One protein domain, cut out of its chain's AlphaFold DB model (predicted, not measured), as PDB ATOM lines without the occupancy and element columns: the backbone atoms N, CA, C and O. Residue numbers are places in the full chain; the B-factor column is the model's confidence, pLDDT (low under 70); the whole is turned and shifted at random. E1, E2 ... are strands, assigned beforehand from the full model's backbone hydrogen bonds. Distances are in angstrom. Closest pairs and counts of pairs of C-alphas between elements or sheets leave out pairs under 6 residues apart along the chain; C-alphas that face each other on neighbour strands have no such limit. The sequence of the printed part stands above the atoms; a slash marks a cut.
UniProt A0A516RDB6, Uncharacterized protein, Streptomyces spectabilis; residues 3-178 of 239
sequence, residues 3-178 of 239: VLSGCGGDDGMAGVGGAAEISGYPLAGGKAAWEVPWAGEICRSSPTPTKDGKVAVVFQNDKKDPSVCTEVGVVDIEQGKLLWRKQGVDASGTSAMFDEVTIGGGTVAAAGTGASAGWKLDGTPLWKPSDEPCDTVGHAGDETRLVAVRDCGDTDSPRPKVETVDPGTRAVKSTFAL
ATOM      1  N   VAL A   3      37.689 -24.193 -10.329       60.66
ATOM      2  CA  VAL A   3      39.013 -24.815 -10.314       60.66
ATOM      3  C   VAL A   3      39.990 -23.777  -9.780       60.66
ATOM      4  O   VAL A   3      40.071 -22.663 -10.294       60.66
ATOM      5  N   LEU A   4      40.675 -24.142  -8.703       60.72
ATOM      6  CA  LEU A   4      41.756 -23.361  -8.124       60.72
ATOM      7  C   LEU A   4      43.040 -23.993  -8.650       60.72
ATOM      8  O   LEU A   4      43.296 -25.159  -8.353       60.72
ATOM      9  N   SER A   5      43.782 -23.259  -9.472       57.41
ATOM     10  CA  SER A   5      45.016 -23.742 -10.082       57.41
ATOM     11  C   SER A   5      46.177 -22.926  -9.532       57.41
ATOM     12  O   SER A   5      46.359 -21.762  -9.883       57.41
ATOM     13  N   GLY A   6      46.952 -23.547  -8.651       50.34
ATOM     14  CA  GLY A   6      48.293 -23.096  -8.301       50.34
ATOM     15  C   GLY A   6      49.320 -23.905  -9.095       50.34
ATOM     16  O   GLY A   6      49.118 -25.098  -9.330       50.34
ATOM     17  N   CYS A   7      50.388 -23.266  -9.566       40.97
ATOM     18  CA  CYS A   7      51.510 -23.962 -10.190       40.97
ATOM     19  C   CYS A   7      52.515 -24.366  -9.099       40.97
ATOM     20  O   CYS A   7      53.638 -23.866  -9.049       40.97
ATOM     21  N   GLY A   8      52.118 -25.301  -8.237       39.44
ATOM     22  CA  GLY A   8      53.005 -25.966  -7.289       39.44
ATOM     23  C   GLY A   8      53.882 -26.975  -8.025       39.44
ATOM     24  O   GLY A   8      53.408 -28.014  -8.479       39.44
ATOM     25  N   GLY A   9      55.157 -26.640  -8.214       34.56
ATOM     26  CA  GLY A   9      56.126 -27.502  -8.877       34.56
ATOM     27  C   GLY A   9      56.600 -28.646  -7.986       34.56
ATOM     28  O   GLY A   9      57.642 -28.502  -7.364       34.56
ATOM     29  N   ASP A  10      55.902 -29.781  -8.018       36.69
ATOM     30  CA  ASP A  10      56.431 -31.069  -7.531       36.69
ATOM     31  C   ASP A  10      56.700 -32.081  -8.665       36.69
ATOM     32  O   ASP A  10      57.338 -33.110  -8.452       36.69
ATOM     33  N   ASP A  11      56.348 -31.750  -9.913       30.81
ATOM     34  CA  ASP A  11      56.538 -32.634 -11.068       30.81
ATOM     35  C   ASP A  11      57.623 -32.129 -12.023       30.81
ATOM     36  O   ASP A  11      57.314 -31.801 -13.161       30.81
ATOM     37  N   GLY A  12      58.886 -32.038 -11.586       29.27
ATOM     38  CA  GLY A  12      60.098 -32.162 -12.431       29.27
ATOM     39  C   GLY A  12      60.195 -31.431 -13.791       29.27
ATOM     40  O   GLY A  12      61.096 -31.736 -14.572       29.27
ATOM     41  N   MET A  13      59.320 -30.480 -14.105       27.14
ATOM     42  CA  MET A  13      59.221 -29.769 -15.376       27.14
ATOM     43  C   MET A  13      59.432 -28.289 -15.099       27.14
ATOM     44  O   MET A  13      58.511 -27.493 -14.927       27.14
ATOM     45  N   ALA A  14      60.707 -27.917 -15.058       34.28
ATOM     46  CA  ALA A  14      61.112 -26.532 -15.173       34.28
ATOM     47  C   ALA A  14      60.732 -26.028 -16.575       34.28
ATOM     48  O   ALA A  14      61.422 -26.330 -17.548       34.28
ATOM     49  N   GLY A  15      59.652 -25.249 -16.679       29.09
ATOM     50  CA  GLY A  15      59.450 -24.400 -17.850       29.09
ATOM     51  C   GLY A  15      58.025 -24.173 -18.332       29.09
ATOM     52  O   GLY A  15      57.793 -24.367 -19.511       29.09
ATOM     53  N   VAL A  16      57.116 -23.665 -17.496       30.03
ATOM     54  CA  VAL A  16      56.217 -22.551 -17.868       30.03
ATOM     55  C   VAL A  16      55.913 -21.799 -16.574       30.03
ATOM     56  O   VAL A  16      55.321 -22.360 -15.661       30.03
ATOM     57  N   GLY A  17      56.350 -20.543 -16.463       33.97
ATOM     58  CA  GLY A  17      55.955 -19.664 -15.362       33.97
ATOM     59  C   GLY A  17      54.488 -19.266 -15.502       33.97
ATOM     60  O   GLY A  17      54.197 -18.181 -16.000       33.97
ATOM     61  N   GLY A  18      53.576 -20.164 -15.128       41.62
ATOM     62  CA  GLY A  18      52.157 -19.857 -15.002       41.62
ATOM     63  C   GLY A  18      51.930 -19.030 -13.742       41.62
ATOM     64  O   GLY A  18      52.359 -19.425 -12.661       41.62
ATOM     65  N   ALA A  19      51.296 -17.866 -13.878       53.09
ATOM     66  CA  ALA A  19      50.717 -17.192 -12.723       53.09
ATOM     67  C   ALA A  19      49.642 -18.112 -12.128       53.09
ATOM     68  O   ALA A  19      48.884 -18.722 -12.883       53.09
ATOM     69  N   ALA A  20      49.587 -18.228 -10.803       64.62
ATOM     70  CA  ALA A  20      48.479 -18.917 -10.159       64.62
ATOM     71  C   ALA A  20      47.173 -18.187 -10.499       64.62
ATOM     72  O   ALA A  20      47.133 -16.956 -10.584       64.62
ATOM     73  N   GLU A  21      46.096 -18.930 -10.706       71.06
ATOM     74  CA  GLU A  21      44.813 -18.350 -11.079       71.06
ATOM     75  C   GLU A  21      43.643 -19.095 -10.444       71.06
ATOM     76  O   GLU A  21      43.689 -20.288 -10.127       71.06
ATOM     77  N   ILE A  22      42.555 -18.352 -10.262       73.81
ATOM     78  CA  ILE A  22      41.264 -18.906  -9.876       73.81
ATOM     79  C   ILE A  22      40.359 -18.828 -11.092       73.81
ATOM     80  O   ILE A  22      40.037 -17.729 -11.544       73.81
ATOM     81  N   SER A  23      39.915 -19.984 -11.578       78.19
ATOM     82  CA  SER A  23      39.218 -20.080 -12.860       78.19
ATOM     83  C   SER A  23      37.829 -20.686 -12.677       78.19
ATOM     84  O   SER A  23      37.635 -21.757 -12.082       78.19
ATOM     85  N   GLY A  24      36.822 -19.977 -13.183       74.38
ATOM     86  CA  GLY A  24      35.424 -20.390 -13.129       74.38
ATOM     87  C   GLY A  24      34.978 -21.041 -14.432       74.38
ATOM     88  O   GLY A  24      35.035 -20.417 -15.484       74.38
ATOM     89  N   TYR A  25      34.468 -22.273 -14.376       76.31
ATOM     90  CA  TYR A  25      34.009 -23.018 -15.555       76.31
ATOM     91  C   TYR A  25      32.487 -23.237 -15.560       76.31
ATOM     92  O   TYR A  25      31.911 -23.565 -14.510       76.31
ATOM     93  N   PRO A  26      31.817 -23.167 -16.728       74.44
ATOM     94  CA  PRO A  26      30.431 -23.610 -16.871       74.44
ATOM     95  C   PRO A  26      30.277 -25.094 -16.514       74.44
ATOM     96  O   PRO A  26      31.142 -25.912 -16.822       74.44
ATOM     97  N   LEU A  27      29.153 -25.479 -15.900       75.12
ATOM     98  CA  LEU A  27      28.878 -26.896 -15.601       75.12
ATOM     99  C   LEU A  27      28.692 -27.749 -16.863       75.12
ATOM    100  O   LEU A  27      28.958 -28.944 -16.828       75.12
ATOM    101  N   ALA A  28      28.282 -27.134 -17.975       82.75
ATOM    102  CA  ALA A  28      28.212 -27.788 -19.281       82.75
ATOM    103  C   ALA A  28      29.601 -28.058 -19.905       82.75
ATOM    104  O   ALA A  28      29.679 -28.655 -20.976       82.75
ATOM    105  N   GLY A  29      30.686 -27.629 -19.249       80.62
ATOM    106  CA  GLY A  29      32.045 -27.664 -19.778       80.62
ATOM    107  C   GLY A  29      32.356 -26.481 -20.700       80.62
ATOM    108  O   GLY A  29      31.514 -25.613 -20.939       80.62
ATOM    109  N   GLY A  30      33.590 -26.440 -21.206       81.75
ATOM    110  CA  GLY A  30      34.075 -25.393 -22.106       81.75
ATOM    111  C   GLY A  30      35.238 -24.588 -21.527       81.75
ATOM    112  O   GLY A  30      35.922 -25.037 -20.611       81.75
ATOM    113  N   LYS A  31      35.476 -23.406 -22.104       85.50
ATOM    114  CA  LYS A  31      36.514 -22.472 -21.644       85.50
ATOM    115  C   LYS A  31      36.129 -21.848 -20.300       85.50
ATOM    116  O   LYS A  31      34.946 -21.821 -19.955       85.50
ATOM    117  N   ALA A  32      37.123 -21.329 -19.580       81.50
ATOM    118  CA  ALA A  32      36.877 -20.516 -18.398       81.50
ATOM    119  C   ALA A  32      35.929 -19.357 -18.755       81.50
ATOM    120  O   ALA A  32      36.091 -18.685 -19.776       81.50
ATOM    121  N   ALA A  33      34.893 -19.174 -17.941       82.69
ATOM    122  CA  ALA A  33      33.968 -18.052 -18.039       82.69
ATOM    123  C   ALA A  33      34.605 -16.764 -17.499       82.69
ATOM    124  O   ALA A  33      34.269 -15.674 -17.955       82.69
ATOM    125  N   TRP A  34      35.511 -16.908 -16.532       80.62
ATOM    126  CA  TRP A  34      36.297 -15.837 -15.935       80.62
ATOM    127  C   TRP A  34      37.538 -16.421 -15.253       80.62
ATOM    128  O   TRP A  34      37.562 -17.601 -14.888       80.62
ATOM    129  N   GLU A  35      38.537 -15.565 -15.061       81.56
ATOM    130  CA  GLU A  35      39.817 -15.868 -14.419       81.56
ATOM    131  C   GLU A  35      40.163 -14.716 -13.468       81.56
ATOM    132  O   GLU A  35      40.049 -13.543 -13.835       81.56
ATOM    133  N   VAL A  36      40.568 -15.039 -12.239       77.50
ATOM    134  CA  VAL A  36      41.173 -14.074 -11.312       77.50
ATOM    135  C   VAL A  36      42.675 -14.341 -11.294       77.50
ATOM    136  O   VAL A  36      43.084 -15.372 -10.747       77.50
ATOM    137  N   PRO A  37      43.503 -13.447 -11.862       73.31
ATOM    138  CA  PRO A  37      44.945 -13.615 -11.816       73.31
ATOM    139  C   PRO A  37      45.448 -13.431 -10.386       73.31
ATOM    140  O   PRO A  37      44.980 -12.551  -9.653       73.31
ATOM    141  N   TRP A  38      46.429 -14.243 -10.005       71.75
ATOM    142  CA  TRP A  38      46.972 -14.242  -8.662       71.75
ATOM    143  C   TRP A  38      48.487 -14.502  -8.621       71.75
ATOM    144  O   TRP A  38      49.075 -15.105  -9.518       71.75
ATOM    145  N   ALA A  39      49.137 -14.004  -7.567       62.09
ATOM    146  CA  ALA A  39      50.548 -14.244  -7.293       62.09
ATOM    147  C   ALA A  39      50.682 -15.102  -6.026       62.09
ATOM    148  O   ALA A  39      50.362 -14.642  -4.935       62.09
ATOM    149  N   GLY A  40      51.169 -16.335  -6.181       65.00
ATOM    150  CA  GLY A  40      51.369 -17.296  -5.089       65.00
ATOM    151  C   GLY A  40      50.387 -18.465  -5.131       65.00
ATOM    152  O   GLY A  40      49.387 -18.420  -5.836       65.00
ATOM    153  N   GLU A  41      50.663 -19.527  -4.386       77.12
ATOM    154  CA  GLU A  41      49.832 -20.731  -4.422       77.12
ATOM    155  C   GLU A  41      48.579 -20.614  -3.545       77.12
ATOM    156  O   GLU A  41      48.516 -19.861  -2.566       77.12
ATOM    157  N   ILE A  42      47.571 -21.412  -3.888       81.38
ATOM    158  CA  ILE A  42      46.359 -21.577  -3.091       81.38
ATOM    159  C   ILE A  42      46.515 -22.842  -2.256       81.38
ATOM    160  O   ILE A  42      46.719 -23.923  -2.797       81.38
ATOM    161  N   CYS A  43      46.388 -22.713  -0.940       85.88
ATOM    162  CA  CYS A  43      46.537 -23.841  -0.028       85.88
ATOM    163  C   CYS A  43      45.217 -24.582   0.183       85.88
ATOM    164  O   CYS A  43      45.166 -25.814   0.152       85.88
ATOM    165  N   ARG A  44      44.146 -23.824   0.456       87.56
ATOM    166  CA  ARG A  44      42.825 -24.336   0.847       87.56
ATOM    167  C   ARG A  44      41.722 -23.361   0.471       87.56
ATOM    168  O   ARG A  44      41.968 -22.172   0.295       87.56
ATOM    169  N   SER A  45      40.491 -23.853   0.425       89.25
ATOM    170  CA  SER A  45      39.296 -23.033   0.236       89.25
ATOM    171  C   SER A  45      38.129 -23.553   1.059       89.25
ATOM    172  O   SER A  45      38.066 -24.749   1.338       89.25
ATOM    173  N   SER A  46      37.159 -22.687   1.343       87.94
ATOM    174  CA  SER A  46      35.897 -23.098   1.950       87.94
ATOM    175  C   SER A  46      35.189 -24.146   1.083       87.94
ATOM    176  O   SER A  46      35.118 -23.964  -0.138       87.94
ATOM    177  N   PRO A  47      34.617 -25.204   1.682       82.31
ATOM    178  CA  PRO A  47      34.052 -26.335   0.940       82.31
ATOM    179  C   PRO A  47      32.839 -25.950   0.086       82.31
ATOM    180  O   PRO A  47      32.584 -26.555  -0.958       82.31
ATOM    181  N   THR A  48      32.097 -24.927   0.509       83.25
ATOM    182  CA  THR A  48      30.914 -24.420  -0.186       83.25
ATOM    183  C   THR A  48      30.965 -22.900  -0.304       83.25
ATOM    184  O   THR A  48      31.301 -22.240   0.681       83.25
ATOM    185  N   PRO A  49      30.603 -22.325  -1.466       87.00
ATOM    186  CA  PRO A  49      30.399 -20.888  -1.578       87.00
ATOM    187  C   PRO A  49      29.159 -20.452  -0.787       87.00
ATOM    188  O   PRO A  49      28.223 -21.232  -0.596       87.00
ATOM    189  N   THR A  50      29.115 -19.184  -0.386       90.62
ATOM    190  CA  THR A  50      27.876 -18.556   0.091       90.62
ATOM    191  C   THR A  50      26.853 -18.435  -1.045       90.62
ATOM    192  O   THR A  50      27.188 -18.556  -2.227       90.62
ATOM    193  N   LYS A  51      25.589 -18.152  -0.703       90.06
ATOM    194  CA  LYS A  51      24.515 -17.920  -1.688       90.06
ATOM    195  C   LYS A  51      24.827 -16.812  -2.694       90.06
ATOM    196  O   LYS A  51      24.384 -16.905  -3.828       90.06
ATOM    197  N   ASP A  52      25.558 -15.788  -2.269       90.44
ATOM    198  CA  ASP A  52      26.008 -14.662  -3.091       90.44
ATOM    199  C   ASP A  52      27.421 -14.881  -3.668       90.44
ATOM    200  O   ASP A  52      28.133 -13.927  -3.980       90.44
ATOM    201  N   GLY A  53      27.872 -16.136  -3.745       89.94
ATOM    202  CA  GLY A  53      29.091 -16.507  -4.454       89.94
ATOM    203  C   GLY A  53      30.389 -16.067  -3.782       89.94
ATOM    204  O   GLY A  53      31.351 -15.749  -4.475       89.94
ATOM    205  N   LYS A  54      30.461 -16.034  -2.452       93.56
ATOM    206  CA  LYS A  54      31.716 -15.793  -1.723       93.56
ATOM    207  C   LYS A  54      32.378 -17.106  -1.346       93.56
ATOM    208  O   LYS A  54      31.731 -18.004  -0.813       93.56
ATOM    209  N   VAL A  55      33.676 -17.199  -1.606       92.00
ATOM    210  CA  VAL A  55      34.530 -18.336  -1.249       92.00
ATOM    211  C   VAL A  55      35.687 -17.811  -0.416       92.00
ATOM    212  O   VAL A  55      36.371 -16.878  -0.839       92.00
ATOM    213  N   ALA A  56      35.911 -18.395   0.757       94.81
ATOM    214  CA  ALA A  56      37.096 -18.095   1.550       94.81
ATOM    215  C   ALA A  56      38.265 -18.952   1.069       94.81
ATOM    216  O   ALA A  56      38.075 -20.107   0.690       94.81
ATOM    217  N   VAL A  57      39.468 -18.390   1.067       91.88
ATOM    218  CA  VAL A  57      40.663 -19.031   0.515       91.88
ATOM    219  C   VAL A  57      41.853 -18.763   1.432       91.88
ATOM    220  O   VAL A  57      42.036 -17.633   1.889       91.88
ATOM    221  N   VAL A  58      42.653 -19.799   1.688       91.31
ATOM    222  CA  VAL A  58      43.988 -19.678   2.282       91.31
ATOM    223  C   VAL A  58      45.005 -19.643   1.154       91.31
ATOM    224  O   VAL A  58      45.051 -20.540   0.310       91.31
ATOM    225  N   PHE A  59      45.836 -18.616   1.171       88.06
ATOM    226  CA  PHE A  59      46.914 -18.378   0.236       88.06
ATOM    227  C   PHE A  59      48.258 -18.571   0.925       88.06
ATOM    228  O   PHE A  59      48.444 -18.280   2.113       88.06
ATOM    229  N   GLN A  60      49.222 -18.990   0.123       87.31
ATOM    230  CA  GLN A  60      50.623 -18.811   0.437       87.31
ATOM    231  C   GLN A  60      50.959 -17.319   0.590       87.31
ATOM    232  O   GLN A  60      50.339 -16.453  -0.038       87.31
ATOM    233  N   ASN A  61      51.923 -17.001   1.450       84.50
ATOM    234  CA  ASN A  61      52.450 -15.645   1.555       84.50
ATOM    235  C   ASN A  61      53.384 -15.300   0.388       84.50
ATOM    236  O   ASN A  61      53.897 -16.167  -0.318       84.50
ATOM    237  N   ASP A  62      53.666 -14.012   0.219       78.12
ATOM    238  CA  ASP A  62      54.504 -13.525  -0.887       78.12
ATOM    239  C   ASP A  62      56.016 -13.807  -0.689       78.12
ATOM    240  O   ASP A  62      56.858 -13.293  -1.434       78.12
ATOM    241  N   LYS A  63      56.406 -14.591   0.331       72.56
ATOM    242  CA  LYS A  63      57.813 -14.939   0.579       72.56
ATOM    243  C   LYS A  63      58.254 -16.049  -0.368       72.56
ATOM    244  O   LYS A  63      57.497 -16.958  -0.676       72.56
ATOM    245  N   LYS A  64      59.509 -15.975  -0.817       59.03
ATOM    246  CA  LYS A  64      60.062 -16.908  -1.810       59.03
ATOM    247  C   LYS A  64      60.694 -18.170  -1.219       59.03
ATOM    248  O   LYS A  64      60.939 -19.088  -1.990       59.03
ATOM    249  N   ASP A  65      60.975 -18.219   0.089       64.56
ATOM    250  CA  ASP A  65      61.690 -19.358   0.685       64.56
ATOM    251  C   ASP A  65      61.538 -19.465   2.227       64.56
ATOM    252  O   ASP A  65      62.130 -18.655   2.951       64.56
ATOM    253  N   PRO A  66      60.753 -20.425   2.754       67.38
ATOM    254  CA  PRO A  66      59.637 -21.093   2.088       67.38
ATOM    255  C   PRO A  66      58.405 -20.180   2.065       67.38
ATOM    256  O   PRO A  66      58.138 -19.433   3.015       67.38
ATOM    257  N   SER A  67      57.626 -20.256   0.986       77.06
ATOM    258  CA  SER A  67      56.268 -19.725   1.024       77.06
ATOM    259  C   SER A  67      55.395 -20.638   1.884       77.06
ATOM    260  O   SER A  67      55.451 -21.861   1.755       77.06
ATOM    261  N   VAL A  68      54.611 -20.055   2.790       87.00
ATOM    262  CA  VAL A  68      53.770 -20.798   3.743       87.00
ATOM    263  C   VAL A  68      52.346 -20.250   3.769       87.00
ATOM    264  O   VAL A  68      52.119 -19.073   3.485       87.00
ATOM    265  N   CYS A  69      51.390 -21.117   4.102       89.94
ATOM    266  CA  CYS A  69      49.947 -20.862   4.077       89.94
ATOM    267  C   CYS A  69      49.497 -19.977   5.247       89.94
ATOM    268  O   CYS A  69      48.972 -20.475   6.236       89.94
ATOM    269  N   THR A  70      49.751 -18.672   5.171       91.81
ATOM    270  CA  THR A  70      49.519 -17.738   6.293       91.81
ATOM    271  C   THR A  70      48.551 -16.602   5.958       91.81
ATOM    272  O   THR A  70      48.186 -15.809   6.831       91.81
ATOM    273  N   GLU A  71      48.108 -16.509   4.702       92.75
ATOM    274  CA  GLU A  71      47.230 -15.441   4.235       92.75
ATOM    275  C   GLU A  71      45.824 -15.957   3.964       92.75
ATOM    276  O   GLU A  71      45.643 -17.026   3.397       92.75
ATOM    277  N   VAL A  72      44.813 -15.190   4.356       95.06
ATOM    278  CA  VAL A  72      43.400 -15.546   4.185       95.06
ATOM    279  C   VAL A  72      42.714 -14.454   3.381       95.06
ATOM    280  O   VAL A  72      43.020 -13.270   3.542       95.06
ATOM    281  N   GLY A  73      41.789 -14.831   2.508       94.94
ATOM    282  CA  GLY A  73      41.014 -13.889   1.712       94.94
ATOM    283  C   GLY A  73      39.643 -14.409   1.314       94.94
ATOM    284  O   GLY A  73      39.299 -15.565   1.561       94.94
ATOM    285  N   VAL A  74      38.865 -13.533   0.679       95.62
ATOM    286  CA  VAL A  74      37.553 -13.866   0.112       95.62
ATOM    287  C   VAL A  74      37.523 -13.505  -1.360       95.62
ATOM    288  O   VAL A  74      37.849 -12.380  -1.744       95.62
ATOM    289  N   VAL A  75      37.080 -14.456  -2.171       91.56
ATOM    290  CA  VAL A  75      36.872 -14.311  -3.608       91.56
ATOM    291  C   VAL A  75      35.375 -14.291  -3.884       91.56
ATOM    292  O   VAL A  75      34.634 -15.143  -3.396       91.56
ATOM    293  N   ASP A  76      34.936 -13.316  -4.670       91.56
ATOM    294  CA  ASP A  76      33.614 -13.292  -5.280       91.56
ATOM    295  C   ASP A  76      33.684 -14.026  -6.623       91.56
ATOM    296  O   ASP A  76      34.307 -13.552  -7.578       91.56
ATOM    297  N   ILE A  77      33.083 -15.213  -6.672       85.75
ATOM    298  CA  ILE A  77      33.089 -16.094  -7.843       85.75
ATOM    299  C   ILE A  77      32.000 -15.743  -8.865       85.75
ATOM    300  O   ILE A  77      32.025 -16.263  -9.979       85.75
ATOM    301  N   GLU A  78      31.046 -14.879  -8.515       85.94
ATOM    302  CA  GLU A  78      30.091 -14.333  -9.485       85.94
ATOM    303  C   GLU A  78      30.729 -13.189 -10.273       85.94
ATOM    304  O   GLU A  78      30.518 -13.062 -11.478       85.94
ATOM    305  N   GLN A  79      31.551 -12.383  -9.597       86.06
ATOM    306  CA  GLN A  79      32.260 -11.251 -10.190       86.06
ATOM    307  C   GLN A  79      33.647 -11.611 -10.728       86.06
ATOM    308  O   GLN A  79      34.234 -10.809 -11.453       86.06
ATOM    309  N   GLY A  80      34.193 -12.772 -10.354       84.06
ATOM    310  CA  GLY A  80      35.568 -13.150 -10.675       84.06
ATOM    311  C   GLY A  80      36.573 -12.173 -10.063       84.06
ATOM    312  O   GLY A  80      37.440 -11.649 -10.760       84.06
ATOM    313  N   LYS A  81      36.446 -11.875  -8.761       87.44
ATOM    314  CA  LYS A  81      37.285 -10.867  -8.097       87.44
ATOM    315  C   LYS A  81      37.692 -11.259  -6.678       87.44
ATOM    316  O   LYS A  81      36.861 -11.661  -5.871       87.44
ATOM    317  N   LEU A  82      38.958 -11.027  -6.332       89.88
ATOM    318  CA  LEU A  82      39.408 -11.019  -4.938       89.88
ATOM    319  C   LEU A  82      38.880  -9.769  -4.219       89.88
ATOM    320  O   LEU A  82      39.181  -8.639  -4.614       89.88
ATOM    321  N   LEU A  83      38.109  -9.961  -3.152       94.00
ATOM    322  CA  LEU A  83      37.563  -8.864  -2.354       94.00
ATOM    323  C   LEU A  83      38.592  -8.308  -1.376       94.00
ATOM    324  O   LEU A  83      38.753  -7.093  -1.266       94.00
ATOM    325  N   TRP A  84      39.288  -9.198  -0.671       95.69
ATOM    326  CA  TRP A  84      40.354  -8.850   0.259       95.69
ATOM    327  C   TRP A  84      41.268 -10.047   0.517       95.69
ATOM    328  O   TRP A  84      40.873 -11.197   0.332       95.69
ATOM    329  N   ARG A  85      42.476  -9.745   0.999       93.00
ATOM    330  CA  ARG A  85      43.470 -10.689   1.520       93.00
ATOM    331  C   ARG A  85      44.178 -10.062   2.712       93.00
ATOM    332  O   ARG A  85      44.438  -8.855   2.706       93.00
ATOM    333  N   LYS A  86      44.445 -10.853   3.747       93.69
ATOM    334  CA  LYS A  86      45.093 -10.416   4.986       93.69
ATOM    335  C   LYS A  86      46.016 -11.499   5.529       93.69
ATOM    336  O   LYS A  86      45.716 -12.683   5.433       93.69
ATOM    337  N   GLN A  87      47.097 -11.060   6.164       92.69
ATOM    338  CA  GLN A  87      47.982 -11.926   6.937       92.69
ATOM    339  C   GLN A  87      47.294 -12.317   8.252       92.69
ATOM    340  O   GLN A  87      46.823 -11.439   8.986       92.69
ATOM    341  N   GLY A  88      47.247 -13.609   8.568       91.81
ATOM    342  CA  GLY A  88      46.804 -14.077   9.878       91.81
ATOM    343  C   GLY A  88      47.931 -13.939  10.887       91.81
ATOM    344  O   GLY A  88      48.749 -14.841  11.031       91.81
ATOM    345  N   VAL A  89      47.991 -12.791  11.562       93.06
ATOM    346  CA  VAL A  89      48.997 -12.512  12.594       93.06
ATOM    347  C   VAL A  89      48.382 -12.484  13.983       93.06
ATOM    348  O   VAL A  89      47.279 -11.962  14.174       93.06
ATOM    349  N   ASP A  90      49.121 -13.011  14.949       91.88
ATOM    350  CA  ASP A  90      48.789 -12.947  16.368       91.88
ATOM    351  C   ASP A  90      48.901 -11.505  16.930       91.88
ATOM    352  O   ASP A  90      49.008 -10.501  16.209       91.88
ATOM    353  N   ALA A  91      48.839 -11.370  18.255       90.19
ATOM    354  CA  ALA A  91      49.032 -10.083  18.922       90.19
ATOM    355  C   ALA A  91      50.481  -9.558  18.847       90.19
ATOM    356  O   ALA A  91      50.676  -8.344  18.927       90.19
ATOM    357  N   SER A  92      51.473 -10.440  18.681       91.38
ATOM    358  CA  SER A  92      52.898 -10.100  18.579       91.38
ATOM    359  C   SER A  92      53.331  -9.700  17.160       91.38
ATOM    360  O   SER A  92      54.396  -9.110  16.983       91.38
ATOM    361  N   GLY A  93      52.491  -9.963  16.154       90.44
ATOM    362  CA  GLY A  93      52.793  -9.764  14.736       90.44
ATOM    363  C   GLY A  93      53.361 -11.010  14.047       90.44
ATOM    364  O   GLY A  93      53.755 -10.936  12.882       90.44
ATOM    365  N   THR A  94      53.388 -12.150  14.734       90.75
ATOM    366  CA  THR A  94      53.837 -13.439  14.206       90.75
ATOM    367  C   THR A  94      52.739 -14.057  13.348       90.75
ATOM    368  O   THR A  94      51.575 -14.091  13.739       90.75
ATOM    369  N   SER A  95      53.098 -14.518  12.146       90.81
ATOM    370  CA  SER A  95      52.149 -15.151  11.221       90.81
ATOM    371  C   SER A  95      51.848 -16.588  11.638       90.81
ATOM    372  O   SER A  95      52.774 -17.352  11.904       90.81
ATOM    373  N   ALA A  96      50.572 -16.953  11.640       90.75
ATOM    374  CA  ALA A  96      50.106 -18.313  11.868       90.75
ATOM    375  C   ALA A  96      49.890 -19.048  10.543       90.75
ATOM    376  O   ALA A  96      49.450 -18.443   9.565       90.75
ATOM    377  N   MET A  97      50.193 -20.347  10.525       89.62
ATOM    378  CA  MET A  97      49.861 -21.222   9.402       89.62
ATOM    379  C   MET A  97      48.429 -21.738   9.528       89.62
ATOM    380  O   MET A  97      47.987 -22.076  10.623       89.62
ATOM    381  N   PHE A  98      47.735 -21.823   8.396       90.31
ATOM    382  CA  PHE A  98      46.382 -22.353   8.286       90.31
ATOM    383  C   PHE A  98      46.338 -23.474   7.250       90.31
ATOM    384  O   PHE A  98      46.893 -23.348   6.155       90.31
ATOM    385  N   ASP A  99      45.642 -24.551   7.584       88.19
ATOM    386  CA  ASP A  99      45.411 -25.723   6.736       88.19
ATOM    387  C   ASP A  99      43.915 -26.005   6.515       88.19
ATOM    388  O   ASP A  99      43.558 -26.964   5.823       88.19
ATOM    389  N   GLU A 100      43.052 -25.106   6.997       88.25
ATOM    390  CA  GLU A 100      41.618 -25.091   6.743       88.25
ATOM    391  C   GLU A 100      41.056 -23.658   6.748       88.25
ATOM    392  O   GLU A 100      41.535 -22.764   7.455       88.25
ATOM    393  N   VAL A 101      39.994 -23.434   5.970       93.56
ATOM    394  CA  VAL A 101      39.162 -22.231   6.057       93.56
ATOM    395  C   VAL A 101      37.708 -22.554   5.728       93.56
ATOM    396  O   VAL A 101      37.425 -23.355   4.841       93.56
ATOM    397  N   THR A 102      36.770 -21.891   6.398       95.12
ATOM    398  CA  THR A 102      35.334 -21.998   6.128       95.12
ATOM    399  C   THR A 102      34.634 -20.643   6.226       95.12
ATOM    400  O   THR A 102      35.206 -19.663   6.709       95.12
ATOM    401  N   ILE A 103      33.381 -20.588   5.772       96.56
ATOM    402  CA  ILE A 103      32.476 -19.462   6.017       96.56
ATOM    403  C   ILE A 103      31.283 -19.978   6.824       96.56
ATOM    404  O   ILE A 103      30.585 -20.885   6.379       96.56
ATOM    405  N   GLY A 104      31.040 -19.381   7.989       96.50
ATOM    406  CA  GLY A 104      29.905 -19.697   8.854       96.50
ATOM    407  C   GLY A 104      29.255 -18.432   9.398       96.50
ATOM    408  O   GLY A 104      29.946 -17.591   9.970       96.50
ATOM    409  N   GLY A 105      27.947 -18.248   9.210       94.94
ATOM    410  CA  GLY A 105      27.201 -17.123   9.791       94.94
ATOM    411  C   GLY A 105      27.779 -15.736   9.477       94.94
ATOM    412  O   GLY A 105      27.816 -14.868  10.348       94.94
ATOM    413  N   GLY A 106      28.298 -15.538   8.260       95.31
ATOM    414  CA  GLY A 106      28.936 -14.283   7.831       95.31
ATOM    415  C   GLY A 106      30.379 -14.082   8.316       95.31
ATOM    416  O   GLY A 106      30.929 -12.987   8.170       95.31
ATOM    417  N   THR A 107      30.992 -15.123   8.877       98.19
ATOM    418  CA  THR A 107      32.365 -15.117   9.385       98.19
ATOM    419  C   THR A 107      33.242 -16.065   8.585       98.19
ATOM    420  O   THR A 107      32.895 -17.228   8.404       98.19
ATOM    421  N   VAL A 108      34.387 -15.569   8.131       98.06
ATOM    422  CA  VAL A 108      35.494 -16.362   7.602       98.06
ATOM    423  C   VAL A 108      36.316 -16.852   8.783       98.06
ATOM    424  O   VAL A 108      36.886 -16.028   9.497       98.06
ATOM    425  N   ALA A 109      36.373 -18.162   8.989       97.00
ATOM    426  CA  ALA A 109      37.138 -18.782  10.066       97.00
ATOM    427  C   ALA A 109      38.216 -19.687   9.471       97.00
ATOM    428  O   ALA A 109      37.907 -20.559   8.662       97.00
ATOM    429  N   ALA A 110      39.467 -19.461   9.862       94.81
ATOM    430  CA  ALA A 110      40.609 -20.276   9.474       94.81
ATOM    431  C   ALA A 110      41.196 -20.967  10.706       94.81
ATOM    432  O   ALA A 110      41.198 -20.394  11.800       94.81
ATOM    433  N   ALA A 111      41.684 -22.188  10.519       90.81
ATOM    434  CA  ALA A 111      42.371 -22.965  11.542       90.81
ATOM    435  C   ALA A 111      43.651 -23.589  10.975       90.81
ATOM    436  O   ALA A 111      43.809 -23.729   9.760       90.81
ATOM    437  N   GLY A 112      44.566 -23.902  11.881       81.38
ATOM    438  CA  GLY A 112      45.779 -24.669  11.648       81.38
ATOM    439  C   GLY A 112      46.332 -25.178  12.973       81.38
ATOM    440  O   GLY A 112      45.721 -24.985  14.028       81.38
ATOM    441  N   THR A 113      47.501 -25.814  12.940       71.62
ATOM    442  CA  THR A 113      48.162 -26.348  14.141       71.62
ATOM    443  C   THR A 113      48.388 -25.251  15.189       71.62
ATOM    444  O   THR A 113      49.271 -24.409  15.023       71.62
ATOM    445  N   GLY A 114      47.596 -25.258  16.265       73.31
ATOM    446  CA  GLY A 114      47.716 -24.311  17.379       73.31
ATOM    447  C   GLY A 114      47.254 -22.880  17.080       73.31
ATOM    448  O   GLY A 114      47.599 -21.958  17.811       73.31
ATOM    449  N   ALA A 115      46.511 -22.649  15.990       84.19
ATOM    450  CA  ALA A 115      46.104 -21.300  15.609       84.19
ATOM    451  C   ALA A 115      44.714 -21.244  14.972       84.19
ATOM    452  O   ALA A 115      44.367 -22.031  14.097       84.19
ATOM    453  N   SER A 116      43.937 -20.230  15.354       92.19
ATOM    454  CA  SER A 116      42.662 -19.896  14.717       92.19
ATOM    455  C   SER A 116      42.527 -18.394  14.538       92.19
ATOM    456  O   SER A 116      42.903 -17.609  15.407       92.19
ATOM    457  N   ALA A 117      41.967 -17.984  13.408       95.38
ATOM    458  CA  ALA A 117      41.718 -16.586  13.097       95.38
ATOM    459  C   ALA A 117      40.347 -16.410  12.448       95.38
ATOM    460  O   ALA A 117      39.853 -17.301  11.755       95.38
ATOM    461  N   GLY A 118      39.743 -15.247  12.677       96.69
ATOM    462  CA  GLY A 118      38.397 -14.958  12.208       96.69
ATOM    463  C   GLY A 118      38.246 -13.547  11.687       96.69
ATOM    464  O   GLY A 118      38.745 -12.590  12.284       96.69
ATOM    465  N   TRP A 119      37.493 -13.412  10.602       98.12
ATOM    466  CA  TRP A 119      37.152 -12.135   9.989       98.12
ATOM    467  C   TRP A 119      35.687 -12.113   9.571       98.12
ATOM    468  O   TRP A 119      35.114 -13.131   9.197       98.12
ATOM    469  N   LYS A 120      35.079 -10.930   9.547       97.44
ATOM    470  CA  LYS A 120      33.839 -10.718   8.793       97.44
ATOM    471  C   LYS A 120      34.103 -10.902   7.297       97.44
ATOM    472  O   LYS A 120      35.240 -10.783   6.840       97.44
ATOM    473  N   LEU A 121      33.043 -11.097   6.509       96.00
ATOM    474  CA  LEU A 121      33.146 -11.199   5.045       96.00
ATOM    475  C   LEU A 121      33.769  -9.969   4.360       96.00
ATOM    476  O   LEU A 121      34.271 -10.101   3.250       96.00
ATOM    477  N   ASP A 122      33.781  -8.799   5.004       95.75
ATOM    478  CA  ASP A 122      34.460  -7.587   4.514       95.75
ATOM    479  C   ASP A 122      35.956  -7.506   4.901       95.75
ATOM    480  O   ASP A 122      36.647  -6.550   4.549       95.75
ATOM    481  N   GLY A 123      36.467  -8.505   5.628       96.81
ATOM    482  CA  GLY A 123      37.845  -8.579   6.106       96.81
ATOM    483  C   GLY A 123      38.078  -7.915   7.463       96.81
ATOM    484  O   GLY A 123      39.216  -7.883   7.932       96.81
ATOM    485  N   THR A 124      37.055  -7.379   8.126       97.12
ATOM    486  CA  THR A 124      37.202  -6.851   9.490       97.12
ATOM    487  C   THR A 124      37.590  -7.984  10.446       97.12
ATOM    488  O   THR A 124      36.845  -8.961  10.530       97.12
ATOM    489  N   PRO A 125      38.712  -7.890  11.184       95.81
ATOM    490  CA  PRO A 125      39.127  -8.940  12.110       95.81
ATOM    491  C   PRO A 125      38.141  -9.079  13.276       95.81
ATOM    492  O   PRO A 125      37.682  -8.079  13.828       95.81
ATOM    493  N   LEU A 126      37.843 -10.322  13.646       96.44
ATOM    494  CA  LEU A 126      36.996 -10.695  14.782       96.44
ATOM    495  C   LEU A 126      37.829 -11.291  15.919       96.44
ATOM    496  O   LEU A 126      37.699 -10.869  17.064       96.44
ATOM    497  N   TRP A 127      38.734 -12.216  15.597       95.06
ATOM    498  CA  TRP A 127      39.746 -12.730  16.517       95.06
ATOM    499  C   TRP A 127      41.042 -13.036  15.768       95.06
ATOM    500  O   TRP A 127      41.054 -13.206  14.547       95.06
ATOM    501  N   LYS A 128      42.141 -13.073  16.517       93.94
ATOM    502  CA  LYS A 128      43.486 -13.344  16.011       93.94
ATOM    503  C   LYS A 128      43.965 -14.719  16.481       93.94
ATOM    504  O   LYS A 128      43.453 -15.184  17.501       93.94
ATOM    505  N   PRO A 129      44.971 -15.302  15.806       92.06
ATOM    506  CA  PRO A 129      45.728 -16.422  16.342       92.06
ATOM    507  C   PRO A 129      46.234 -16.123  17.750       92.06
ATOM    508  O   PRO A 129      46.715 -15.021  18.031       92.06
ATOM    509  N   SER A 130      46.115 -17.113  18.617       86.44
ATOM    510  CA  SER A 130      46.624 -17.096  19.979       86.44
ATOM    511  C   SER A 130      46.808 -18.527  20.445       86.44
ATOM    512  O   SER A 130      46.008 -19.381  20.066       86.44
ATOM    513  N   ASP A 131      47.783 -18.741  21.321       79.69
ATOM    514  CA  ASP A 131      47.914 -20.004  22.033       79.69
ATOM    515  C   ASP A 131      46.673 -20.205  22.911       79.69
ATOM    516  O   ASP A 131      46.340 -19.359  23.752       79.69
ATOM    517  N   GLU A 132      45.962 -21.311  22.708       78.06
ATOM    518  CA  GLU A 132      44.802 -21.673  23.513       78.06
ATOM    519  C   GLU A 132      45.076 -22.981  24.259       78.06
ATOM    520  O   GLU A 132      45.655 -23.902  23.702       78.06
ATOM    521  N   PRO A 133      44.612 -23.139  25.513       78.75
ATOM    522  CA  PRO A 133      44.732 -24.418  26.223       78.75
ATOM    523  C   PRO A 133      43.975 -25.575  25.556       78.75
ATOM    524  O   PRO A 133      44.088 -26.719  25.982       78.75
ATOM    525  N   CYS A 134      43.101 -25.254  24.606       84.75
ATOM    526  CA  CYS A 134      42.317 -26.210  23.853       84.75
ATOM    527  C   CYS A 134      42.163 -25.676  22.432       84.75
ATOM    528  O   CYS A 134      41.280 -24.849  22.147       84.75
ATOM    529  N   ASP A 135      43.075 -26.123  21.581       83.88
ATOM    530  CA  ASP A 135      43.279 -25.597  20.247       83.88
ATOM    531  C   ASP A 135      42.052 -25.806  19.382       83.88
ATOM    532  O   ASP A 135      41.373 -26.829  19.447       83.88
ATOM    533  N   THR A 136      41.749 -24.814  18.551       85.50
ATOM    534  CA  THR A 136      40.757 -25.005  17.497       85.50
ATOM    535  C   THR A 136      41.441 -25.628  16.300       85.50
ATOM    536  O   THR A 136      42.223 -24.967  15.626       85.50
ATOM    537  N   VAL A 137      41.121 -26.891  16.053       82.75
ATOM    538  CA  VAL A 137      41.728 -27.713  15.002       82.75
ATOM    539  C   VAL A 137      40.901 -27.731  13.716       82.75
ATOM    540  O   VAL A 137      41.344 -28.273  12.715       82.75
ATOM    541  N   GLY A 138      39.703 -27.139  13.732       87.00
ATOM    542  CA  GLY A 138      38.869 -27.007  12.541       87.00
ATOM    543  C   GLY A 138      37.595 -26.203  12.782       87.00
ATOM    544  O   GLY A 138      37.181 -25.959  13.922       87.00
ATOM    545  N   HIS A 139      36.954 -25.798  11.695       91.56
ATOM    546  CA  HIS A 139      35.675 -25.117  11.664       91.56
ATOM    547  C   HIS A 139      34.788 -25.653  10.538       91.56
ATOM    548  O   HIS A 139      35.215 -25.894   9.414       91.56
ATOM    549  N   ALA A 140      33.489 -25.702  10.801       93.00
ATOM    550  CA  ALA A 140      32.477 -25.897   9.773       93.00
ATOM    551  C   ALA A 140      31.401 -24.824   9.887       93.00
ATOM    552  O   ALA A 140      31.118 -24.324  10.974       93.00
ATOM    553  N   GLY A 141      30.788 -24.461   8.767       93.44
ATOM    554  CA  GLY A 141      29.812 -23.383   8.735       93.44
ATOM    555  C   GLY A 141      28.718 -23.598   7.705       93.44
ATOM    556  O   GLY A 141      28.866 -24.369   6.759       93.44
ATOM    557  N   ASP A 142      27.611 -22.897   7.924       92.81
ATOM    558  CA  ASP A 142      26.578 -22.633   6.926       92.81
ATOM    559  C   ASP A 142      26.281 -21.125   6.897       92.81
ATOM    560  O   ASP A 142      27.001 -20.301   7.460       92.81
ATOM    561  N   GLU A 143      25.189 -20.730   6.256       91.94
ATOM    562  CA  GLU A 143      24.778 -19.327   6.165       91.94
ATOM    563  C   GLU A 143      24.578 -18.613   7.509       91.94
ATOM    564  O   GLU A 143      24.662 -17.389   7.567       91.94
ATOM    565  N   THR A 144      24.299 -19.348   8.583       93.88
ATOM    566  CA  THR A 144      23.856 -18.815   9.880       93.88
ATOM    567  C   THR A 144      24.665 -19.321  11.072       93.88
ATOM    568  O   THR A 144      24.694 -18.664  12.114       93.88
ATOM    569  N   ARG A 145      25.329 -20.470  10.944       94.88
ATOM    570  CA  ARG A 145      26.000 -21.184  12.030       94.88
ATOM    571  C   ARG A 145      27.487 -21.318  11.758       94.88
ATOM    572  O   ARG A 145      27.923 -21.452  10.616       94.88
ATOM    573  N   LEU A 146      28.243 -21.331  12.848       96.44
ATOM    574  CA  LEU A 146      29.651 -21.684  12.881       96.44
ATOM    575  C   LEU A 146      29.837 -22.741  13.972       96.44
ATOM    576  O   LEU A 146      29.358 -22.588  15.098       96.44
ATOM    577  N   VAL A 147      30.514 -23.820  13.617       96.00
ATOM    578  CA  VAL A 147      30.890 -24.919  14.495       96.00
ATOM    579  C   VAL A 147      32.408 -24.947  14.564       96.00
ATOM    580  O   VAL A 147      33.067 -24.899  13.531       96.00
ATOM    581  N   ALA A 148      32.952 -25.017  15.772       93.44
ATOM    582  CA  ALA A 148      34.372 -25.201  16.023       93.44
ATOM    583  C   ALA A 148      34.622 -26.637  16.492       93.44
ATOM    584  O   ALA A 148      33.911 -27.151  17.361       93.44
ATOM    585  N   VAL A 149      35.646 -27.267  15.930       91.19
ATOM    586  CA  VAL A 149      36.227 -28.500  16.452       91.19
ATOM    587  C   VAL A 149      37.452 -28.104  17.250       91.19
ATOM    588  O   VAL A 149      38.341 -27.417  16.744       91.19
ATOM    589  N   ARG A 150      37.487 -28.508  18.514       89.31
ATOM    590  CA  ARG A 150      38.614 -28.234  19.398       89.31
ATOM    591  C   ARG A 150      39.236 -29.517  19.887       89.31
ATOM    592  O   ARG A 150      38.498 -30.466  20.131       89.31
ATOM    593  N   ASP A 151      40.539 -29.501  20.104       87.31
ATOM    594  CA  ASP A 151      41.253 -30.565  20.793       87.31
ATOM    595  C   ASP A 151      41.807 -30.030  22.117       87.31
ATOM    596  O   ASP A 151      42.581 -29.075  22.141       87.31
ATOM    597  N   CYS A 152      41.343 -30.601  23.232       86.81
ATOM    598  CA  CYS A 152      41.834 -30.268  24.574       86.81
ATOM    599  C   CYS A 152      42.788 -31.346  25.124       86.81
ATOM    600  O   CYS A 152      43.005 -31.428  26.338       86.81
ATOM    601  N   GLY A 153      43.226 -32.263  24.266       83.94
ATOM    602  CA  GLY A 153      44.185 -33.308  24.574       83.94
ATOM    603  C   GLY A 153      45.599 -32.937  24.155       83.94
ATOM    604  O   GLY A 153      45.888 -31.797  23.808       83.94
ATOM    605  N   ASP A 154      46.459 -33.945  24.190       77.88
ATOM    606  CA  ASP A 154      47.806 -33.886  23.625       77.88
ATOM    607  C   ASP A 154      47.861 -34.812  22.402       77.88
ATOM    608  O   ASP A 154      46.969 -35.639  22.208       77.88
ATOM    609  N   THR A 155      48.930 -34.739  21.607       72.75
ATOM    610  CA  THR A 155      49.109 -35.568  20.398       72.75
ATOM    611  C   THR A 155      48.889 -37.068  20.644       72.75
ATOM    612  O   THR A 155      48.317 -37.750  19.797       72.75
ATOM    613  N   ASP A 156      49.303 -37.571  21.813       76.88
ATOM    614  CA  ASP A 156      49.203 -38.986  22.203       76.88
ATOM    615  C   ASP A 156      47.896 -39.333  22.938       76.88
ATOM    616  O   ASP A 156      47.708 -40.450  23.415       76.88
ATOM    617  N   SER A 157      47.017 -38.359  23.157       81.06
ATOM    618  CA  SER A 157      45.745 -38.533  23.865       81.06
ATOM    619  C   SER A 157      44.782 -37.406  23.481       81.06
ATOM    620  O   SER A 157      44.460 -36.561  24.333       81.06
ATOM    621  N   PRO A 158      44.343 -37.360  22.206       82.44
ATOM    622  CA  PRO A 158      43.443 -36.324  21.721       82.44
ATOM    623  C   PRO A 158      42.118 -36.384  22.480       82.44
ATOM    624  O   PRO A 158      41.600 -37.452  22.820       82.44
ATOM    625  N   ARG A 159      41.565 -35.213  22.780       86.62
ATOM    626  CA  ARG A 159      40.274 -35.062  23.458       86.62
ATOM    627  C   ARG A 159      39.436 -34.061  22.676       86.62
ATOM    628  O   ARG A 159      39.264 -32.921  23.130       86.62
ATOM    629  N   PRO A 160      38.928 -34.472  21.499       88.38
ATOM    630  CA  PRO A 160      38.151 -33.591  20.659       88.38
ATOM    631  C   PRO A 160      36.826 -33.218  21.331       88.38
ATOM    632  O   PRO A 160      36.221 -33.991  22.077       88.38
ATOM    633  N   LYS A 161      36.336 -32.022  21.022       90.12
ATOM    634  CA  LYS A 161      34.973 -31.580  21.316       90.12
ATOM    635  C   LYS A 161      34.446 -30.725  20.175       90.12
ATOM    636  O   LYS A 161      35.200 -30.011  19.513       90.12
ATOM    637  N   VAL A 162      33.135 -30.781  19.975       93.62
ATOM    638  CA  VAL A 162      32.452 -30.004  18.939       93.62
ATOM    639  C   VAL A 162      31.590 -28.946  19.607       93.62
ATOM    640  O   VAL A 162      30.779 -29.248  20.480       93.62
ATOM    641  N   GLU A 163      31.760 -27.693  19.205       94.94
ATOM    642  CA  GLU A 163      31.056 -26.555  19.785       94.94
ATOM    643  C   GLU A 163      30.339 -25.772  18.694       94.94
ATOM    644  O   GLU A 163      30.949 -25.348  17.719       94.94
ATOM    645  N   THR A 164      29.042 -25.520  18.868       94.94
ATOM    646  CA  THR A 164      28.396 -24.446  18.108       94.94
ATOM    647  C   THR A 164      28.756 -23.134  18.779       94.94
ATOM    648  O   THR A 164      28.543 -22.969  19.984       94.94
ATOM    649  N   VAL A 165      29.289 -22.197  18.006       96.06
ATOM    650  CA  VAL A 165      29.744 -20.902  18.505       96.06
ATOM    651  C   VAL A 165      28.948 -19.772  17.873       96.06
ATOM    652  O   VAL A 165      28.320 -19.906  16.820       96.06
ATOM    653  N   ASP A 166      28.943 -18.627  18.534       97.00
ATOM    654  CA  ASP A 166      28.535 -17.388  17.907       97.00
ATOM    655  C   ASP A 166      29.544 -16.993  16.814       97.00
ATOM    656  O   ASP A 166      30.721 -16.832  17.133       97.00
ATOM    657  N   PRO A 167      29.131 -16.806  15.550       95.81
ATOM    658  CA  PRO A 167      30.070 -16.492  14.476       95.81
ATOM    659  C   PRO A 167      30.838 -15.184  14.704       95.81
ATOM    660  O   PRO A 167      32.025 -15.106  14.418       95.81
ATOM    661  N   GLY A 168      30.180 -14.160  15.260       95.12
ATOM    662  CA  GLY A 168      30.784 -12.840  15.436       95.12
ATOM    663  C   GLY A 168      31.720 -12.739  16.640       95.12
ATOM    664  O   GLY A 168      32.678 -11.972  16.604       95.12
ATOM    665  N   THR A 169      31.435 -13.482  17.711       92.75
ATOM    666  CA  THR A 169      32.158 -13.365  18.992       92.75
ATOM    667  C   THR A 169      32.947 -14.609  19.383       92.75
ATOM    668  O   THR A 169      33.720 -14.551  20.336       92.75
ATOM    669  N   ARG A 170      32.747 -15.735  18.686       92.00
ATOM    670  CA  ARG A 170      33.298 -17.062  19.013       92.00
ATOM    671  C   ARG A 170      32.843 -17.615  20.375       92.00
ATOM    672  O   ARG A 170      33.368 -18.617  20.851       92.00
ATOM    673  N   ALA A 171      31.834 -17.001  20.998       93.81
ATOM    674  CA  ALA A 171      31.280 -17.468  22.263       93.81
ATOM    675  C   ALA A 171      30.566 -18.818  22.090       93.81
ATOM    676  O   ALA A 171      29.755 -18.982  21.177       93.81
ATOM    677  N   VAL A 172      30.837 -19.777  22.976       95.00
ATOM    678  CA  VAL A 172      30.207 -21.105  22.942       95.00
ATOM    679  C   VAL A 172      28.708 -20.982  23.222       95.00
ATOM    680  O   VAL A 172      28.305 -20.440  24.251       95.00
ATOM    681  N   LYS A 173      27.880 -21.502  22.310       95.19
ATOM    682  CA  LYS A 173      26.420 -21.604  22.466       95.19
ATOM    683  C   LYS A 173      26.008 -22.978  22.977       95.19
ATOM    684  O   LYS A 173      25.125 -23.084  23.821       95.19
ATOM    685  N   SER A 174      26.654 -24.023  22.471       94.00
ATOM    686  CA  SER A 174      26.433 -25.400  22.899       94.00
ATOM    687  C   SER A 174      27.664 -26.248  22.625       94.00
ATOM    688  O   SER A 174      28.368 -26.030  21.640       94.00
ATOM    689  N   THR A 175      27.874 -27.255  23.464       92.88
ATOM    690  CA  THR A 175      28.926 -28.257  23.296       92.88
ATOM    691  C   THR A 175      28.273 -29.611  23.072       92.88
ATOM    692  O   THR A 175      27.368 -29.997  23.812       92.88
ATOM    693  N   PHE A 176      28.732 -30.329  22.056       88.56
ATOM    694  CA  PHE A 176      28.358 -31.710  21.806       88.56
ATOM    695  C   PHE A 176      29.407 -32.629  22.435       88.56
ATOM    696  O   PHE A 176      30.595 -32.539  22.122       88.56
ATOM    697  N   ALA A 177      28.959 -33.491  23.347       80.69
ATOM    698  CA  ALA A 177      29.807 -34.512  23.941       80.69
ATOM    699  C   ALA A 177      29.990 -35.657  22.941       80.69
ATOM    700  O   ALA A 177      29.013 -36.280  22.528       80.69
ATOM    701  N   LEU A 178      31.238 -35.922  22.563       85.81
ATOM    702  CA  LEU A 178      31.573 -37.055  21.709       85.81
ATOM    703  C   LEU A 178      31.574 -38.358  22.524       85.81
ATOM    704  O   LEU A 178      31.841 -38.324  23.732       85.81
TER     705      LEU A 178
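What this domain is: This is residues 3 to 178 of the 239 residues of an uncharacterized protein of Streptomyces spectabilis (UniProt A0A516RDB6). Four small sheets stand one after another in an open fan, like part of a propeller, with E1, E4, E8 and E12 on its inner side; residues 9 to 15 stick out beyond the first sheet. The 176 printed residues hold 15 named strands, E1 to E15 in order, and no named helix. Each sheet is antiparallel and a meander, each strand the antiparallel neighbour of the one before: E1 E2 E3, E4 E5 E6 E7, E8 E9 E10 E11 and E12 E13 E14 E15. The class is all strand, though under half of the residues, 83, are in named elements. The whole is compact, with a radius of gyration of the C-alphas of 17.0 A and spans of 48 by 37 by 29 A.

Where its parts are: E1, residues 3 to 5, begins at C-alpha 3 (39.013, -24.815, -10.314); E2 is 20 to 24 and E3 34 to 38. E4 is 42 to 45, E5 54 to 60 (19.3 A), E6 69 to 76 (20.3 A) and E7 81 to 87 (18.5 A). E8, residues 100 to 104, begins at C-alpha 100 (41.618, -25.091, 6.743); E9 is 107 to 112, E10 115 to 120 and E11 125 to 127. E12 is 135 to 141 (17.9 A), E13 146 to 151, E14 160 to 165 and E15 172 to 176, ending at C-alpha 176 (28.358, -31.710, 21.806).

How they stand to each other: The sheets form a stack of sheets, face to face in turn. In the first, N 3 and O 23 of the hairpin E1 and E2 are 3.0 A apart, within hydrogen-bond range. Its best plane is 13 degrees from that of the sheet E4 to E7; the closest C-alphas of E3 and E7, Val 36 and Lys 81, are 6.0 A apart. That second sheet is strongly twisted; in its hairpin E5 and E6, N 57 and O 73 are 2.9 A apart. It faces the sheet E8 to E11 with planes 10 degrees apart, and the closest C-alphas of E5 and E8, Ala 56 and Thr 102, are 6.3 A apart. In the hairpin E9 and E10, N 110 and O 117 are 2.9 A apart. The third and fourth sheets' planes are 44 degrees apart; the closest C-alphas of E8 and E12, Gly 104 and Gly 141, are 3.7 A apart. In the strongly twisted fourth sheet, N 148 and O 163 of the hairpin E13 and E14 are 2.8 A apart.

The domain as a whole: The C-alphas of Gly 15 and Ser 174, the two farthest apart, are 52.5 A apart. The printed part has no cut. The links E1 to E2 and E7 to E8 are long. Mean pLDDT of the printed part is 83.0; residues 3 to 20, 39 to 40 and 64 to 66 are under 70.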